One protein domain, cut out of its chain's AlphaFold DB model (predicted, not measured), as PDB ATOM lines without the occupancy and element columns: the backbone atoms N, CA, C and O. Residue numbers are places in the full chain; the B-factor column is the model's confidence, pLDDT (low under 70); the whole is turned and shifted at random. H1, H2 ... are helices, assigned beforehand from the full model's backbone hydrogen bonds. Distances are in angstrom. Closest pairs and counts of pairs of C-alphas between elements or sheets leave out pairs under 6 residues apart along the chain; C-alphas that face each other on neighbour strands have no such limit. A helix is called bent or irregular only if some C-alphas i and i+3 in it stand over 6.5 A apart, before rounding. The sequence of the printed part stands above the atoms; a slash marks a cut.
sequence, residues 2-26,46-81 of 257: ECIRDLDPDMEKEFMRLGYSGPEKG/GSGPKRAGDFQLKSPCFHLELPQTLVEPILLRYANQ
ATOM      1  N   GLU A   2     120.765 141.289  82.802       96.75
ATOM      2  CA  GLU A   2     120.341 142.322  83.771       96.75
ATOM      3  C   GLU A   2     121.131 143.635  83.663       96.75
ATOM      4  O   GLU A   2     120.513 144.676  83.502       96.75
ATOM      5  N   CYS A   3     122.471 143.592  83.633       96.94
ATOM      6  CA  CYS A   3     123.278 144.810  83.452       96.94
ATOM      7  C   CYS A   3     123.039 145.500  82.101       96.94
ATOM      8  O   CYS A   3     123.157 146.710  82.007       96.94
ATOM      9  N   ILE A   4     122.716 144.736  81.052       96.88
ATOM     10  CA  ILE A   4     122.405 145.299  79.729       96.88
ATOM     11  C   ILE A   4     121.043 145.994  79.766       96.88
ATOM     12  O   ILE A   4     120.916 147.098  79.259       96.88
ATOM     13  N   ARG A   5     120.054 145.373  80.416       95.81
ATOM     14  CA  ARG A   5     118.722 145.944  80.636       95.81
ATOM     15  C   ARG A   5     118.764 147.219  81.473       95.81
ATOM     16  O   ARG A   5     118.011 148.142  81.192       95.81
ATOM     17  N   ASP A   6     119.598 147.228  82.510       96.81
ATOM     18  CA  ASP A   6     119.813 148.388  83.378       96.81
ATOM     19  C   ASP A   6     120.519 149.525  82.631       96.81
ATOM     20  O   ASP A   6     120.115 150.678  82.747       96.81
ATOM     21  N   LEU A   7     121.522 149.188  81.812       95.62
ATOM     22  CA  LEU A   7     122.236 150.151  80.981       95.62
ATOM     23  C   LEU A   7     121.310 150.815  79.953       95.62
ATOM     24  O   LEU A   7     121.288 152.038  79.865       95.62
ATOM     25  N   ASP A   8     120.578 150.014  79.171       95.56
ATOM     26  CA  ASP A   8     119.644 150.495  78.151       95.56
ATOM     27  C   ASP A   8     118.629 149.393  77.749       95.56
ATOM     28  O   ASP A   8     119.007 148.371  77.156       95.56
ATOM     29  N   PRO A   9     117.319 149.585  78.001       94.50
ATOM     30  CA  PRO A   9     116.280 148.645  77.585       94.50
ATOM     31  C   PRO A   9     116.219 148.384  76.071       94.50
ATOM     32  O   PRO A   9     115.833 147.289  75.654       94.50
ATOM     33  N   ASP A  10     116.577 149.354  75.228       95.31
ATOM     34  CA  ASP A  10     116.593 149.166  73.776       95.31
ATOM     35  C   ASP A  10     117.797 148.325  73.333       95.31
ATOM     36  O   ASP A  10     117.680 147.519  72.402       95.31
ATOM     37  N   MET A  11     118.910 148.394  74.069       95.75
ATOM     38  CA  MET A  11     120.034 147.474  73.890       95.75
ATOM     39  C   MET A  11     119.648 146.036  74.251       95.75
ATOM     40  O   MET A  11     119.976 145.115  73.500       95.75
ATOM     41  N   GLU A  12     118.915 145.820  75.351       95.94
ATOM     42  CA  GLU A  12     118.389 144.486  75.681       95.94
ATOM     43  C   GLU A  12     117.500 143.951  74.549       95.94
ATOM     44  O   GLU A  12     117.675 142.804  74.126       95.94
ATOM     45  N   LYS A  13     116.590 144.772  74.006       95.19
ATOM     46  CA  LYS A  13     115.747 144.374  72.863       95.19
ATOM     47  C   LYS A  13     116.587 143.998  71.646       95.19
ATOM     48  O   LYS A  13     116.284 143.003  70.987       95.19
ATOM     49  N   GLU A  14     117.637 144.759  71.339       96.25
ATOM     50  CA  GLU A  14     118.522 144.445  70.217       96.25
ATOM     51  C   GLU A  14     119.278 143.127  70.440       96.25
ATOM     52  O   GLU A  14     119.337 142.296  69.529       96.25
ATOM     53  N   PHE A  15     119.778 142.890  71.657       96.94
ATOM     54  CA  PHE A  15     120.407 141.624  72.035       96.94
ATOM     55  C   PHE A  15     119.424 140.468  71.854       96.94
ATOM     56  O   PHE A  15     119.756 139.487  71.197       96.94
ATOM     57  N   MET A  16     118.199 140.591  72.365       94.75
ATOM     58  CA  MET A  16     117.167 139.558  72.241       94.75
ATOM     59  C   MET A  16     116.741 139.309  70.788       94.75
ATOM     60  O   MET A  16     116.403 138.181  70.443       94.75
ATOM     61  N   ARG A  17     116.774 140.336  69.929       94.94
ATOM     62  CA  ARG A  17     116.463 140.222  68.495       94.94
ATOM     63  C   ARG A  17     117.548 139.477  67.717       94.94
ATOM     64  O   ARG A  17     117.234 138.759  66.772       94.94
ATOM     65  N   LEU A  18     118.816 139.720  68.046       94.06
ATOM     66  CA  LEU A  18     119.966 139.138  67.341       94.06
ATOM     67  C   LEU A  18     120.413 137.802  67.930       94.06
ATOM     68  O   LEU A  18     121.007 136.984  67.230       94.06
ATOM     69  N   GLY A  19     120.177 137.618  69.221       92.56
ATOM     70  CA  GLY A  19     120.524 136.419  69.949       92.56
ATOM     71  C   GLY A  19     119.434 135.368  69.857       92.56
ATOM     72  O   GLY A  19     118.330 135.586  69.363       92.56
ATOM     73  N   TYR A  20     119.765 134.195  70.369       89.25
ATOM     74  CA  TYR A  20     118.898 133.040  70.334       89.25
ATOM     75  C   TYR A  20     118.654 132.515  71.756       89.25
ATOM     76  O   TYR A  20     119.581 132.125  72.467       89.25
ATOM     77  N   SER A  21     117.393 132.512  72.193       87.56
ATOM     78  CA  SER A  21     116.983 132.073  73.538       87.56
ATOM     79  C   SER A  21     116.054 130.854  73.536       87.56
ATOM     80  O   SER A  21     115.658 130.395  74.609       87.56
ATOM     81  N   GLY A  22     115.720 130.317  72.360       85.88
ATOM     82  CA  GLY A  22     114.774 129.213  72.225       85.88
ATOM     83  C   GLY A  22     115.309 127.855  72.718       85.88
ATOM     84  O   GLY A  22     116.443 127.751  73.206       85.88
ATOM     85  N   PRO A  23     114.484 126.796  72.630       84.25
ATOM     86  CA  PRO A  23     114.772 125.501  73.242       84.25
ATOM     87  C   PRO A  23     115.962 124.767  72.615       84.25
ATOM     88  O   PRO A  23     116.531 123.883  73.256       84.25
ATOM     89  N   GLU A  24     116.407 125.157  71.420       85.19
ATOM     90  CA  GLU A  24     117.525 124.538  70.711       85.19
ATOM     91  C   GLU A  24     118.837 124.604  71.502       85.19
ATOM     92  O   GLU A  24     119.679 123.710  71.384       85.19
ATOM     93  N   LYS A  25     118.988 125.601  72.386       86.31
ATOM     94  CA  LYS A  25     120.158 125.690  73.266       86.31
ATOM     95  C   LYS A  25     120.103 124.727  74.460       86.31
ATOM     96  O   LYS A  25     121.086 124.558  75.170       86.31
ATOM     97  N   GLY A  26     118.948 124.123  74.716       89.88
ATOM     98  CA  GLY A  26     118.587 123.516  75.994       89.88
ATOM     99  C   GLY A  26     119.289 122.210  76.346       89.88
ATOM    100  O   GLY A  26     119.047 121.708  77.439       89.88
ATOM    101  N   GLY A  46     119.348 125.852  82.410       89.50
ATOM    102  CA  GLY A  46     118.065 125.865  83.115       89.50
ATOM    103  C   GLY A  46     116.872 125.338  82.308       89.50
ATOM    104  O   GLY A  46     115.749 125.481  82.764       89.50
ATOM    105  N   SER A  47     117.077 124.711  81.145       89.88
ATOM    106  CA  SER A  47     115.985 124.207  80.286       89.88
ATOM    107  C   SER A  47     115.180 123.044  80.885       89.88
ATOM    108  O   SER A  47     114.053 122.785  80.473       89.88
ATOM    109  N   GLY A  48     115.769 122.305  81.828       89.25
ATOM    110  CA  GLY A  48     115.181 121.083  82.364       89.25
ATOM    111  C   GLY A  48     114.106 121.356  83.418       89.25
ATOM    112  O   GLY A  48     114.270 122.273  84.226       89.25
ATOM    113  N   PRO A  49     113.072 120.502  83.531       88.94
ATOM    114  CA  PRO A  49     111.935 120.732  84.428       88.94
ATOM    115  C   PRO A  49     112.339 120.869  85.901       88.94
ATOM    116  O   PRO A  49     111.719 121.617  86.646       88.94
ATOM    117  N   LYS A  50     113.422 120.200  86.321       91.38
ATOM    118  CA  LYS A  50     113.933 120.273  87.699       91.38
ATOM    119  C   LYS A  50     114.543 121.627  88.074       91.38
ATOM    120  O   LYS A  50     114.682 121.891  89.258       91.38
ATOM    121  N   ARG A  51     114.987 122.434  87.101       91.75
ATOM    122  CA  ARG A  51     115.725 123.691  87.340       91.75
ATOM    123  C   ARG A  51     115.084 124.909  86.673       91.75
ATOM    124  O   ARG A  51     115.421 126.022  87.054       91.75
ATOM    125  N   ALA A  52     114.170 124.723  85.721       91.00
ATOM    126  CA  ALA A  52     113.532 125.819  84.991       91.00
ATOM    127  C   ALA A  52     112.846 126.827  85.922       91.00
ATOM    128  O   ALA A  52     113.068 128.029  85.784       91.00
ATOM    129  N   GLY A  53     112.099 126.333  86.917       93.00
ATOM    130  CA  GLY A  53     111.465 127.179  87.932       93.00
ATOM    131  C   GLY A  53     112.479 127.999  88.729       93.00
ATOM    132  O   GLY A  53     112.309 129.207  88.863       93.00
ATOM    133  N   ASP A  54     113.578 127.382  89.181       93.69
ATOM    134  CA  ASP A  54     114.641 128.104  89.891       93.69
ATOM    135  C   ASP A  54     115.203 129.240  89.035       93.69
ATOM    136  O   ASP A  54     115.347 130.356  89.515       93.69
ATOM    137  N   PHE A  55     115.518 128.975  87.765       92.62
ATOM    138  CA  PHE A  55     116.098 129.987  86.880       92.62
ATOM    139  C   PHE A  55     115.141 131.167  86.686       92.62
ATOM    140  O   PHE A  55     115.564 132.314  86.806       92.62
ATOM    141  N   GLN A  56     113.856 130.887  86.456       91.69
ATOM    142  CA  GLN A  56     112.832 131.915  86.272       91.69
ATOM    143  C   GLN A  56     112.587 132.743  87.542       91.69
ATOM    144  O   GLN A  56     112.306 133.933  87.456       91.69
ATOM    145  N   LEU A  57     112.706 132.138  88.727       95.25
ATOM    146  CA  LEU A  57     112.527 132.842  90.000       95.25
ATOM    147  C   LEU A  57     113.727 133.717  90.390       95.25
ATOM    148  O   LEU A  57     113.580 134.589  91.246       95.25
ATOM    149  N   LYS A  58     114.921 133.472  89.835       95.06
ATOM    150  CA  LYS A  58     116.156 134.170  90.237       95.06
ATOM    151  C   LYS A  58     116.494 135.396  89.398       95.06
ATOM    152  O   LYS A  58     117.297 136.199  89.856       95.06
ATOM    153  N   SER A  59     115.912 135.546  88.212       94.88
ATOM    154  CA  SER A  59     116.174 136.684  87.332       94.88
ATOM    155  C   SER A  59     114.964 136.970  86.441       94.88
ATOM    156  O   SER A  59     114.332 136.024  85.970       94.88
ATOM    157  N   PRO A  60     114.653 138.246  86.142       91.81
ATOM    158  CA  PRO A  60     113.686 138.590  85.101       91.81
ATOM    159  C   PRO A  60     114.224 138.333  83.682       91.81
ATOM    160  O   PRO A  60     113.458 138.390  82.722       91.81
ATOM    161  N   CYS A  61     115.529 138.087  83.531       92.94
ATOM    162  CA  CYS A  61     116.181 137.879  82.245       92.94
ATOM    163  C   CYS A  61     116.442 136.389  81.964       92.94
ATOM    164  O   CYS A  61     116.525 135.554  82.865       92.94
ATOM    165  N   PHE A  62     116.668 136.060  80.690       88.31
ATOM    166  CA  PHE A  62     116.961 134.696  80.241       88.31
ATOM    167  C   PHE A  62     118.398 134.551  79.730       88.31
ATOM    168  O   PHE A  62     119.053 135.523  79.352       88.31
ATOM    169  N   HIS A  63     118.881 133.308  79.681       91.38
ATOM    170  CA  HIS A  63     120.130 132.985  78.990       91.38
ATOM    171  C   HIS A  63     119.953 133.168  77.484       91.38
ATOM    172  O   HIS A  63     118.986 132.657  76.912       91.38
ATOM    173  N   LEU A  64     120.922 133.826  76.856       92.75
ATOM    174  CA  LEU A  64     120.897 134.187  75.448       92.75
ATOM    175  C   LEU A  64     122.182 133.709  74.767       92.75
ATOM    176  O   LEU A  64     123.278 134.049  75.207       92.75
ATOM    177  N   GLU A  65     122.046 132.953  73.682       92.56
ATOM    178  CA  GLU A  65     123.157 132.669  72.776       92.56
ATOM    179  C   GLU A  65     123.331 133.861  71.835       92.56
ATOM    180  O   GLU A  65     122.524 134.070  70.932       92.56
ATOM    181  N   LEU A  66     124.374 134.659  72.048       94.06
ATOM    182  CA  LEU A  66     124.699 135.798  71.195       94.06
ATOM    183  C   LEU A  66     126.224 135.864  71.012       94.06
ATOM    184  O   LEU A  66     126.943 136.114  71.981       94.06
ATOM    185  N   PRO A  67     126.749 135.590  69.803       93.50
ATOM    186  CA  PRO A  67     128.182 135.646  69.544       93.50
ATOM    187  C   PRO A  67     128.771 137.037  69.791       93.50
ATOM    188  O   PRO A  67     128.164 138.050  69.452       93.50
ATOM    189  N   GLN A  68     130.004 137.078  70.297       94.69
ATOM    190  CA  GLN A  68     130.749 138.313  70.567       94.69
ATOM    191  C   GLN A  68     130.861 139.227  69.335       94.69
ATOM    192  O   GLN A  68     130.753 140.440  69.462       94.69
ATOM    193  N   THR A  69     130.949 138.647  68.132       93.44
ATOM    194  CA  THR A  69     130.950 139.379  66.852       93.44
ATOM    195  C   THR A  69     129.682 140.199  66.604       93.44
ATOM    196  O   THR A  69     129.717 141.136  65.809       93.44
ATOM    197  N   LEU A  70     128.570 139.861  67.263       95.25
ATOM    198  CA  LEU A  70     127.327 140.633  67.243       95.25
ATOM    199  C   LEU A  70     127.189 141.534  68.474       95.25
ATOM    200  O   LEU A  70     126.641 142.623  68.349       95.25
ATOM    201  N   VAL A  71     127.709 141.119  69.636       97.06
ATOM    202  CA  VAL A  71     127.684 141.918  70.876       97.06
ATOM    203  C   VAL A  71     128.533 143.185  70.750       97.06
ATOM    204  O   VAL A  71     128.048 144.282  71.018       97.06
ATOM    205  N   GLU A  72     129.799 143.049  70.348       97.62
ATOM    206  CA  GLU A  72     130.770 144.151  70.387       97.62
ATOM    207  C   GLU A  72     130.349 145.367  69.555       97.62
ATOM    208  O   GLU A  72     130.431 146.479  70.079       97.62
ATOM    209  N   PRO A  73     129.837 145.220  68.312       97.06
ATOM    210  CA  PRO A  73     129.380 146.374  67.548       97.06
ATOM    211  C   PRO A  73     128.224 147.123  68.216       97.06
ATOM    212  O   PRO A  73     128.114 148.332  68.033       97.06
ATOM    213  N   ILE A  74     127.356 146.440  68.969       97.19
ATOM    214  CA  ILE A  74     126.237 147.084  69.674       97.19
ATOM    215  C   ILE A  74     126.776 147.927  70.830       97.19
ATOM    216  O   ILE A  74     126.467 149.115  70.918       97.19
ATOM    217  N   LEU A  75     127.649 147.344  71.656       97.31
ATOM    218  CA  LEU A  75     128.286 148.044  72.775       97.31
ATOM    219  C   LEU A  75     129.119 149.240  72.295       97.31
ATOM    220  O   LEU A  75     129.056 150.319  72.880       97.31
ATOM    221  N   LEU A  76     129.855 149.071  71.195       97.19
ATOM    222  CA  LEU A  76     130.656 150.132  70.595       97.19
ATOM    223  C   LEU A  76     129.791 151.296  70.099       97.19
ATOM    224  O   LEU A  76     130.139 152.458  70.314       97.19
ATOM    225  N   ARG A  77     128.673 151.009  69.417       95.81
ATOM    226  CA  ARG A  77     127.743 152.059  68.976       95.81
ATOM    227  C   ARG A  77     127.179 152.819  70.166       95.81
ATOM    228  O   ARG A  77     127.203 154.047  70.145       95.81
ATOM    229  N   TYR A  78     126.745 152.098  71.198       96.38
ATOM    230  CA  TYR A  78     126.220 152.701  72.416       96.38
ATOM    231  C   TYR A  78     127.244 153.634  73.070       96.38
ATOM    232  O   TYR A  78     126.929 154.792  73.331       96.38
ATOM    233  N   ALA A  79     128.485 153.176  73.259       96.69
ATOM    234  CA  ALA A  79     129.551 153.985  73.848       96.69
ATOM    235  C   ALA A  79     129.790 155.288  73.060       96.69
ATOM    236  O   ALA A  79     129.788 156.372  73.644       96.69
ATOM    237  N   ASN A  80     129.907 155.209  71.728       96.00
ATOM    238  CA  ASN A  80     130.110 156.398  70.892       96.00
ATOM    239  C   ASN A  80     128.924 157.376  70.955       96.00
ATOM    240  O   ASN A  80     129.131 158.588  70.994       96.00
ATOM    241  N   GLN A  81     127.687 156.872  70.995       95.31
ATOM    242  CA  GLN A  81     126.483 157.707  71.119       95.31
ATOM    243  C   GLN A  81     126.366 158.387  72.491       95.31
ATOM    244  O   GLN A  81     125.737 159.435  72.595       95.31
TER     245      GLN A  81
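Overview. This is residues 2 to 26 and 46 to 81 of the 257 residues of the protein "FAD_binding_3 domain-containing protein" of Scytalidium sp. 3C (UniProt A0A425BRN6). The longest helix, H4, lies loosely side by side with H2, running the opposite way, and short H1 makes a corner with H2. H3 lies off by itself toward the other end of the long axis and touches no helix; stretches with no named element, residues 19 to 26 and 59 to 67, run between it and the other helices. The printed part has 61 residues with four named helices, in the order H1, H2, H3, H4, and no named strand; the class is all helix, with 40 of the printed residues in the helices. The whole is loose, with a radius of gyration of the C-alphas of 13.2 A, and elongated, spanning 43 by 22 by 14 A.

Along the chain. H4 is residues 68 to 81, 19.9 A from first to last C-alpha, from C-alpha 68 at (130.749, 138.313, 70.567) to C-alpha 81 at (126.483, 157.707, 71.119). It is neither bent nor irregular, but only just: C-alphas 70 and 73 are 6.1 A apart. H2 is residues 9 to 18, 14.5 A long. H1 is residues 2 to 7, 8.5 A long, and begins at C-alpha 2 at (120.341, 142.322, 83.771). H3 is residues 49 to 58, 15.2 A long; it is irregular, with C-alphas 50 and 53 at 7.3 A.

Arrangement. H4 and H2 only just touch, with 3 pairs of C-alphas within 8 A, and H4 does so with residues 70 to 74 alone. Their closest C-alphas, those of Phe 15 and Val 71, are 7.4 A apart. They run opposite ways at a shallow tilt of 28 degrees. H2 and H1 touch only at the corner by their link, the closest C-alphas being those of Arg 5 and Glu 12 at 5.2 A. They run opposite ways at a steep tilt of 56 degrees. H1 and H4 are apart. H3 is apart from H1, H2 and H4. In H1 and H2 every O i to N i+4 pair is within hydrogen-bond range, against 4 of 6 in H3 and 8 of 10 in H4.

Size, cuts and confidence. The two C-alphas farthest apart, those of Lys 50 in H3 and Asn 80 in H4, are 43.0 A from each other. Residues 27 to 45 are cut out and not printed, and C-alphas 26 and 46 across the cut are 7.5 A apart. Of the links that are printed whole, H1 to H2 is tight and H3 to H4, with 9 residues, is short. The mean pLDDT of the printed part is 93.5, and no printed residue is under 70.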